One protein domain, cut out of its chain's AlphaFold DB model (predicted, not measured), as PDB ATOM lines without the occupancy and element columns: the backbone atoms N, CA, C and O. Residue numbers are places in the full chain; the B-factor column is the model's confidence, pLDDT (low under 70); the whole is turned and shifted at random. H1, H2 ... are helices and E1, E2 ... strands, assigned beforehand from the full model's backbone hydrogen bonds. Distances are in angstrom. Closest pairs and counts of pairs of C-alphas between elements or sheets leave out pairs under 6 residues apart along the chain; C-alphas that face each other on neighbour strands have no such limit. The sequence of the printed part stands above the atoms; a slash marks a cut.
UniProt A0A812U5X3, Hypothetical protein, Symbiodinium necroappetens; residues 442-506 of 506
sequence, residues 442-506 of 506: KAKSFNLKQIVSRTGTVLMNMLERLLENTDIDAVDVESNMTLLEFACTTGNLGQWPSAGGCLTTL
ATOM      1  N   LYS A 442     -38.071  32.842 -44.663       93.12
ATOM      2  CA  LYS A 442     -36.862  32.395 -45.334       93.12
ATOM      3  C   LYS A 442     -36.325  31.162 -44.613       93.12
ATOM      4  O   LYS A 442     -36.334  31.088 -43.383       93.12
ATOM      5  N   ALA A 443     -35.850  30.181 -45.373       93.19
ATOM      6  CA  ALA A 443     -35.267  28.977 -44.805       93.19
ATOM      7  C   ALA A 443     -34.045  29.338 -43.944       93.19
ATOM      8  O   ALA A 443     -33.154  30.054 -44.395       93.19
ATOM      9  N   LYS A 444     -33.985  28.817 -42.713       95.94
ATOM     10  CA  LYS A 444     -32.854  29.014 -41.780       95.94
ATOM     11  C   LYS A 444     -31.692  28.046 -42.012       95.94
ATOM     12  O   LYS A 444     -30.697  28.076 -41.296       95.94
ATOM     13  N   SER A 445     -31.826  27.157 -42.989       94.56
ATOM     14  CA  SER A 445     -30.808  26.173 -43.334       94.56
ATOM     15  C   SER A 445     -30.776  25.938 -44.832       94.56
ATOM     16  O   SER A 445     -31.829  25.948 -45.473       94.56
ATOM     17  N   PHE A 446     -29.602  25.637 -45.377       94.69
ATOM     18  CA  PHE A 446     -29.447  25.281 -46.785       94.69
ATOM     19  C   PHE A 446     -28.435  24.147 -46.972       94.69
ATOM     20  O   PHE A 446     -27.756  23.757 -46.032       94.69
ATOM     21  N   ASN A 447     -28.350  23.569 -48.173       92.50
ATOM     22  CA  ASN A 447     -27.343  22.552 -48.475       92.50
ATOM     23  C   ASN A 447     -26.333  23.102 -49.484       92.50
ATOM     24  O   ASN A 447     -26.642  23.289 -50.662       92.50
ATOM     25  N   LEU A 448     -25.112  23.339 -49.020       90.31
ATOM     26  CA  LEU A 448     -24.051  23.983 -49.785       90.31
ATOM     27  C   LEU A 448     -23.608  23.131 -50.993       90.31
ATOM     28  O   LEU A 448     -23.242  23.683 -52.033       90.31
ATOM     29  N   LYS A 449     -23.789  21.799 -50.957       89.38
ATOM     30  CA  LYS A 449     -23.549  20.911 -52.116       89.38
ATOM     31  C   LYS A 449     -24.489  21.172 -53.295       89.38
ATOM     32  O   LYS A 449     -24.198  20.722 -54.401       89.38
ATOM     33  N   GLN A 450     -25.620  21.848 -53.083       90.38
ATOM     34  CA  GLN A 450     -26.545  22.190 -54.168       90.38
ATOM     35  C   GLN A 450     -26.044  23.366 -55.012       90.38
ATOM     36  O   GLN A 450     -26.374  23.446 -56.193       90.38
ATOM     37  N   ILE A 451     -25.242  24.258 -54.426       89.81
ATOM     38  CA  ILE A 451     -24.717  25.444 -55.117       89.81
ATOM     39  C   ILE A 451     -23.242  25.308 -55.493       89.81
ATOM     40  O   ILE A 451     -22.771  26.008 -56.386       89.81
ATOM     41  N   VAL A 452     -22.521  24.393 -54.845       84.56
ATOM     42  CA  VAL A 452     -21.109  24.119 -55.102       84.56
ATOM     43  C   VAL A 452     -20.970  22.935 -56.056       84.56
ATOM     44  O   VAL A 452     -21.436  21.828 -55.793       84.56
ATOM     45  N   SER A 453     -20.309  23.159 -57.188       83.12
ATOM     46  CA  SER A 453     -20.014  22.104 -58.155       83.12
ATOM     47  C   SER A 453     -19.006  21.087 -57.590       83.12
ATOM     48  O   SER A 453     -18.304  21.345 -56.614       83.12
ATOM     49  N   ARG A 454     -18.843  19.927 -58.245       82.31
ATOM     50  CA  ARG A 454     -17.825  18.929 -57.843       82.31
ATOM     51  C   ARG A 454     -16.390  19.471 -57.846       82.31
ATOM     52  O   ARG A 454     -15.533  18.879 -57.202       82.31
ATOM     53  N   THR A 455     -16.124  20.550 -58.585       76.62
ATOM     54  CA  THR A 455     -14.810  21.207 -58.636       76.62
ATOM     55  C   THR A 455     -14.647  22.280 -57.561       76.62
ATOM     56  O   THR A 455     -13.602  22.916 -57.505       76.62
ATOM     57  N   GLY A 456     -15.658  22.479 -56.712       75.75
ATOM     58  CA  GLY A 456     -15.621  23.438 -55.620       75.75
ATOM     59  C   GLY A 456     -16.028  24.855 -55.981       75.75
ATOM     60  O   GLY A 456     -15.968  25.732 -55.132       75.75
ATOM     61  N   THR A 457     -16.469  25.084 -57.216       77.62
ATOM     62  CA  THR A 457     -16.933  26.398 -57.668       77.62
ATOM     63  C   THR A 457     -18.397  26.616 -57.313       77.62
ATOM     64  O   THR A 457     -19.252  25.807 -57.682       77.62
ATOM     65  N   VAL A 458     -18.689  27.730 -56.640       82.06
ATOM     66  CA  VAL A 458     -20.063  28.198 -56.417       82.06
ATOM     67  C   VAL A 458     -20.669  28.677 -57.735       82.06
ATOM     68  O   VAL A 458     -20.143  29.566 -58.406       82.06
ATOM     69  N   LEU A 459     -21.801  28.090 -58.105       85.38
ATOM     70  CA  LEU A 459     -22.577  28.487 -59.273       85.38
ATOM     71  C   LEU A 459     -23.411  29.723 -58.920       85.38
ATOM     72  O   LEU A 459     -24.390  29.619 -58.184       85.38
ATOM     73  N   MET A 460     -23.050  30.887 -59.466       86.25
ATOM     74  CA  MET A 460     -23.672  32.166 -59.087       86.25
ATOM     75  C   MET A 460     -25.191  32.190 -59.319       86.25
ATOM     76  O   MET A 460     -25.947  32.568 -58.434       86.25
ATOM     77  N   ASN A 461     -25.649  31.625 -60.440       81.69
ATOM     78  CA  ASN A 461     -27.080  31.498 -60.744       81.69
ATOM     79  C   ASN A 461     -27.839  30.604 -59.742       81.69
ATOM     80  O   ASN A 461     -29.056  30.707 -59.612       81.69
ATOM     81  N   MET A 462     -27.150  29.669 -59.078       85.31
ATOM     82  CA  MET A 462     -27.745  28.833 -58.030       85.31
ATOM     83  C   MET A 462     -27.707  29.536 -56.675       85.31
ATOM     84  O   MET A 462     -28.643  29.377 -55.898       85.31
ATOM     85  N   LEU A 463     -26.669  30.335 -56.422       87.88
ATOM     86  CA  LEU A 463     -26.569  31.161 -55.226       87.88
ATOM     87  C   LEU A 463     -27.668  32.233 -55.184       87.88
ATOM     88  O   LEU A 463     -28.316  32.373 -54.155       87.88
ATOM     89  N   GLU A 464     -27.932  32.929 -56.292       88.25
ATOM     90  CA  GLU A 464     -29.017  33.921 -56.377       88.25
ATOM     91  C   GLU A 464     -30.379  33.299 -56.031       88.25
ATOM     92  O   GLU A 464     -31.072  33.777 -55.136       88.25
ATOM     93  N   ARG A 465     -30.707  32.150 -56.639       89.12
ATOM     94  CA  ARG A 465     -31.948  31.404 -56.347       89.12
ATOM     95  C   ARG A 465     -32.041  30.916 -54.904       89.12
ATOM     96  O   ARG A 465     -33.137  30.765 -54.367       89.12
ATOM     97  N   LEU A 466     -30.898  30.609 -54.292       91.75
ATOM     98  CA  LEU A 466     -30.840  30.187 -52.899       91.75
ATOM     99  C   LEU A 466     -31.102  31.379 -51.971       91.75
ATOM    100  O   LEU A 466     -31.929  31.261 -51.070       91.75
ATOM    101  N   LEU A 467     -30.483  32.534 -52.228       90.75
ATOM    102  CA  LEU A 467     -30.647  33.760 -51.433       90.75
ATOM    103  C   LEU A 467     -32.047  34.392 -51.545       90.75
ATOM    104  O   LEU A 467     -32.470  35.095 -50.627       90.75
ATOM    105  N   GLU A 468     -32.795  34.111 -52.615       92.62
ATOM    106  CA  GLU A 468     -34.205  34.517 -52.742       92.62
ATOM    107  C   GLU A 468     -35.094  33.909 -51.643       92.62
ATOM    108  O   GLU A 468     -36.009  34.570 -51.156       92.62
ATOM    109  N   ASN A 469     -34.807  32.672 -51.218       92.19
ATOM    110  CA  ASN A 469     -35.674  31.901 -50.315       92.19
ATOM    111  C   ASN A 469     -35.022  31.545 -48.969       92.19
ATOM    112  O   ASN A 469     -35.651  30.885 -48.141       92.19
ATOM    113  N   THR A 470     -33.774  31.952 -48.743       92.56
ATOM    114  CA  THR A 470     -32.962  31.543 -47.586       92.56
ATOM    115  C   THR A 470     -32.504  32.772 -46.807       92.56
ATOM    116  O   THR A 470     -32.225  33.817 -47.397       92.56
ATOM    117  N   ASP A 471     -32.483  32.671 -45.480       93.69
ATOM    118  CA  ASP A 471     -32.048  33.760 -44.609       93.69
ATOM    119  C   ASP A 471     -30.542  34.008 -44.783       93.69
ATOM    120  O   ASP A 471     -29.788  33.091 -45.112       93.69
ATOM    121  N   ILE A 472     -30.092  35.245 -44.570       88.88
ATOM    122  CA  ILE A 472     -28.668  35.592 -44.669       88.88
ATOM    123  C   ILE A 472     -27.840  34.876 -43.592       88.88
ATOM    124  O   ILE A 472     -26.687  34.525 -43.837       88.88
ATOM    125  N   ASP A 473     -28.475  34.588 -42.453       92.12
ATOM    126  CA  ASP A 473     -27.906  33.860 -41.314       92.12
ATOM    127  C   ASP A 473     -28.167  32.346 -41.382       92.12
ATOM    128  O   ASP A 473     -27.960  31.622 -40.405       92.12
ATOM    129  N   ALA A 474     -28.660  31.839 -42.515       93.69
ATOM    130  CA  ALA A 474     -28.891  30.414 -42.651       93.69
ATOM    131  C   ALA A 474     -27.577  29.629 -42.581       93.69
ATOM    132  O   ALA A 474     -26.540  30.057 -43.094       93.69
ATOM    133  N   VAL A 475     -27.643  28.447 -41.971       95.19
ATOM    134  CA  VAL A 475     -26.491  27.557 -41.805       95.19
ATOM    135  C   VAL A 475     -26.562  26.383 -42.773       95.19
ATOM    136  O   VAL A 475     -27.636  25.841 -43.054       95.19
ATOM    137  N   ASP A 476     -25.413  25.976 -43.304       95.38
ATOM    138  CA  ASP A 476     -25.329  24.757 -44.094       95.38
ATOM    139  C   ASP A 476     -25.613  23.528 -43.218       95.38
ATOM    140  O   ASP A 476     -25.055  23.379 -42.132       95.38
ATOM    141  N   VAL A 477     -26.468  22.625 -43.702       94.69
ATOM    142  CA  VAL A 477     -26.946  21.455 -42.944       94.69
ATOM    143  C   VAL A 477     -25.809  20.504 -42.548       94.69
ATOM    144  O   VAL A 477     -25.929  19.795 -41.551       94.69
ATOM    145  N   GLU A 478     -24.713  20.458 -43.310       91.88
ATOM    146  CA  GLU A 478     -23.606  19.533 -43.044       91.88
ATOM    147  C   GLU A 478     -22.479  20.164 -42.224       91.88
ATOM    148  O   GLU A 478     -21.985  19.548 -41.281       91.88
ATOM    149  N   SER A 479     -22.057  21.375 -42.582       91.44
ATOM    150  CA  SER A 479     -20.939  22.064 -41.926       91.44
ATOM    151  C   SER A 479     -21.359  22.900 -40.719       91.44
ATOM    152  O   SER A 479     -20.510  23.227 -39.894       91.44
ATOM    153  N   ASN A 480     -22.654  23.210 -40.584       94.62
ATOM    154  CA  ASN A 480     -23.208  24.072 -39.540       94.62
ATOM    155  C   ASN A 480     -22.588  25.486 -39.526       94.62
ATOM    156  O   ASN A 480     -22.537  26.137 -38.486       94.62
ATOM    157  N   MET A 481     -22.096  25.936 -40.684       92.25
ATOM    158  CA  MET A 481     -21.505  27.254 -40.909       92.25
ATOM    159  C   MET A 481     -22.398  28.062 -41.846       92.25
ATOM    160  O   MET A 481     -23.029  27.508 -42.752       92.25
ATOM    161  N   THR A 482     -22.430  29.376 -41.667       93.81
ATOM    162  CA  THR A 482     -23.042  30.275 -42.652       93.81
ATOM    163  C   THR A 482     -22.210  30.314 -43.936       93.81
ATOM    164  O   THR A 482     -21.017  29.987 -43.950       93.81
ATOM    165  N   LEU A 483     -22.812  30.757 -45.045       88.44
ATOM    166  CA  LEU A 483     -22.093  30.904 -46.316       88.44
ATOM    167  C   LEU A 483     -20.879  31.844 -46.187       88.44
ATOM    168  O   LEU A 483     -19.835  31.594 -46.793       88.44
ATOM    169  N   LEU A 484     -21.013  32.908 -45.388       88.06
ATOM    170  CA  LEU A 484     -19.951  33.881 -45.150       88.06
ATOM    171  C   LEU A 484     -18.815  33.281 -44.315       88.06
ATOM    172  O   LEU A 484     -17.653  33.419 -44.686       88.06
ATOM    173  N   GLU A 485     -19.135  32.564 -43.236       91.12
ATOM    174  CA  GLU A 485     -18.133  31.861 -42.427       91.12
ATOM    175  C   GLU A 485     -17.380  30.818 -43.251       91.12
ATOM    176  O   GLU A 485     -16.154  30.714 -43.149       91.12
ATOM    177  N   PHE A 486     -18.091  30.080 -44.110       86.44
ATOM    178  CA  PHE A 486     -17.475  29.126 -45.023       86.44
ATOM    179  C   PHE A 486     -16.500  29.830 -45.978       86.44
ATOM    180  O   PHE A 486     -15.348  29.415 -46.089       86.44
ATOM    181  N   ALA A 487     -16.923  30.936 -46.604       84.19
ATOM    182  CA  ALA A 487     -16.090  31.735 -47.504       84.19
ATOM    183  C   ALA A 487     -14.832  32.291 -46.816       84.19
ATOM    184  O   ALA A 487     -13.738  32.253 -47.384       84.19
ATOM    185  N   CYS A 488     -14.981  32.792 -45.587       84.19
ATOM    186  CA  CYS A 488     -13.878  33.307 -44.780       84.19
ATOM    187  C   CYS A 488     -12.894  32.205 -44.373       84.19
ATOM    188  O   CYS A 488     -11.693  32.454 -44.322       84.19
ATOM    189  N   THR A 489     -13.386  30.993 -44.110       84.12
ATOM    190  CA  THR A 489     -12.560  29.872 -43.640       84.12
ATOM    191  C   THR A 489     -11.790  29.207 -44.775       84.12
ATOM    192  O   THR A 489     -10.624  28.858 -44.605       84.12
ATOM    193  N   THR A 490     -12.403  29.048 -45.949       80.38
ATOM    194  CA  THR A 490     -11.722  28.453 -47.108       80.38
ATOM    195  C   THR A 490     -10.848  29.450 -47.863       80.38
ATOM    196  O   THR A 490     -10.017  29.039 -48.671       80.38
ATOM    197  N   GLY A 491     -11.033  30.758 -47.638       72.75
ATOM    198  CA  GLY A 491     -10.306  31.824 -48.335       72.75
ATOM    199  C   GLY A 491     -10.561  31.861 -49.846       72.75
ATOM    200  O   GLY A 491      -9.923  32.632 -50.564       72.75
ATOM    201  N   ASN A 492     -11.468  31.014 -50.346       62.84
ATOM    202  CA  ASN A 492     -11.812  30.885 -51.750       62.84
ATOM    203  C   ASN A 492     -13.155  30.145 -51.889       62.84
ATOM    204  O   ASN A 492     -13.236  28.935 -51.674       62.84
ATOM    205  N   LEU A 493     -14.200  30.845 -52.341       62.69
ATOM    206  CA  LEU A 493     -15.491  30.244 -52.726       62.69
ATOM    207  C   LEU A 493     -15.371  29.271 -53.926       62.69
ATOM    208  O   LEU A 493     -16.370  28.713 -54.374       62.69
ATOM    209  N   GLY A 494     -14.167  29.103 -54.485       57.44
ATOM    210  CA  GLY A 494     -13.860  28.224 -55.610       57.44
ATOM    211  C   GLY A 494     -13.271  26.851 -55.263       57.44
ATOM    212  O   GLY A 494     -13.101  26.055 -56.186       57.44
ATOM    213  N   GLN A 495     -12.941  26.550 -53.998       54.56
ATOM    214  CA  GLN A 495     -12.381  25.245 -53.613       54.56
ATOM    215  C   GLN A 495     -13.160  24.611 -52.459       54.56
ATOM    216  O   GLN A 495     -13.030  24.981 -51.296       54.56
ATOM    217  N   TRP A 496     -13.950  23.598 -52.799       52.34
ATOM    218  CA  TRP A 496     -14.608  22.709 -51.853       52.34
ATOM    219  C   TRP A 496     -13.721  21.491 -51.636       52.34
ATOM    220  O   TRP A 496     -13.291  20.891 -52.628       52.34
ATOM    221  N   PRO A 497     -13.464  21.075 -50.387       54.16
ATOM    222  CA  PRO A 497     -12.795  19.813 -50.142       54.16
ATOM    223  C   PRO A 497     -13.713  18.695 -50.641       54.16
ATOM    224  O   PRO A 497     -14.765  18.411 -50.063       54.16
ATOM    225  N   SER A 498     -13.354  18.087 -51.772       49.38
ATOM    226  CA  SER A 498     -14.065  16.923 -52.281       49.38
ATOM    227  C   SER A 498     -13.997  15.834 -51.212       49.38
ATOM    228  O   SER A 498     -12.921  15.420 -50.775       49.38
ATOM    229  N   ALA A 499     -15.164  15.402 -50.734       49.97
ATOM    230  CA  ALA A 499     -15.291  14.306 -49.787       49.97
ATOM    231  C   ALA A 499     -14.819  13.011 -50.473       49.97
ATOM    232  O   ALA A 499     -15.594  12.300 -51.108       49.97
ATOM    233  N   GLY A 500     -13.508  12.776 -50.424       47.78
ATOM    234  CA  GLY A 500     -12.838  11.667 -51.098       47.78
ATOM    235  C   GLY A 500     -11.328  11.573 -50.854       47.78
ATOM    236  O   GLY A 500     -10.674  10.786 -51.527       47.78
ATOM    237  N   GLY A 501     -10.764  12.336 -49.911       38.19
ATOM    238  CA  GLY A 501      -9.346  12.277 -49.550       38.19
ATOM    239  C   GLY A 501      -9.143  11.879 -48.092       38.19
ATOM    240  O   GLY A 501      -8.973  12.735 -47.232       38.19
ATOM    241  N   CYS A 502      -9.166  10.577 -47.812       39.75
ATOM    242  CA  CYS A 502      -8.532  10.018 -46.621       39.75
ATOM    243  C   CYS A 502      -7.059   9.732 -46.972       39.75
ATOM    244  O   CYS A 502      -6.826   9.101 -48.001       39.75
ATOM    245  N   LEU A 503      -6.125  10.145 -46.095       37.44
ATOM    246  CA  LEU A 503      -4.664   9.882 -46.100       37.44
ATOM    247  C   LEU A 503      -3.882  10.661 -47.189       37.44
ATOM    248  O   LEU A 503      -4.261  10.674 -48.349       37.44
ATOM    249  N   THR A 504      -2.793  11.391 -46.917       35.56
ATOM    250  CA  THR A 504      -1.583  11.042 -46.149       35.56
ATOM    251  C   THR A 504      -0.744  12.319 -45.920       35.56
ATOM    252  O   THR A 504      -0.588  13.090 -46.859       35.56
ATOM    253  N   THR A 505      -0.179  12.491 -44.715       37.91
ATOM    254  CA  THR A 505       1.067  13.242 -44.385       37.91
ATOM    255  C   THR A 505       1.331  14.612 -45.039       37.91
ATOM    256  O   THR A 505       1.826  14.663 -46.162       37.91
ATOM    257  N   LEU A 506       1.186  15.706 -44.283       35.41
ATOM    258  CA  LEU A 506       2.252  16.397 -43.523       35.41
ATOM    259  C   LEU A 506       1.650  17.547 -42.709       35.41
ATOM    260  O   LEU A 506       0.810  18.275 -43.280       35.41
TER     261      LEU A 506
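AT A GLANCE: This is residues 442 to 506 of the 506 residues of the protein "Hypothetical protein" of Symbiodinium necroappetens (UniProt A0A812U5X3). A small parallel pair of strands, E1 and E2, is joined by a wide loop of chain that runs out through residues 447 to 459 and comes back through helix H1; a second helix, H2, follows E2, and the last residues, 500 to 506, stick out as a free tail that makes much of the length. The printed part has 65 residues, with two named helices and two named strands in the order E1, H1, E2, H2. The class is mixed, helices and strands, with 29 residues, under half, in named elements. The whole is only just compact, close to loose, with a radius of gyration of the C-alphas of 12.6 A, and it is only just elongated, spanning 42 by 21 by 18 A.

HOW THE PARTS SIT: Start at E1, residues 443 to 446, and find its parallel neighbour E2, residues 470 to 476, at 41 degrees between directions. There N 471 and O 443 are 2.9 A apart and N 446 and O 475 3.1 A, both within hydrogen-bond range. With H1, residues 460 to 469, they form a strand-helix-strand unit, two parallel strands with a helix between them along the chain, and its crossover is right-handed. The closest C-alphas of E1 and H1, Ala 443 and Asn 469, are 6.3 A apart. At H2, residues 483 to 490, the closest C-alphas to E2 are Leu 483 and Val 475, 7.1 A apart; H2 is apart from E1 and H1. Every O i to N i+4 pair is within hydrogen-bond range in H2, and 4 of 6 are in H1.

IN THESE COORDINATES: Find C-alpha 443 at (-35.267, 28.977, -44.805), where E1 begins its 7.2 A. H1 runs 14.9 A from C-alpha 460 at (-23.672, 32.166, -59.087), E2 10.8 A, and H2 10.7 A to C-alpha 490 at (-11.722, 28.453, -47.108).

THE WHOLE: The two C-alphas farthest apart, Lys 442 and Thr 505, are 42.5 A apart. The printed part has no cut, and its link from E1 to H1 is long, with 13 residues. Look at residues 492 to 506 for pLDDT under 70.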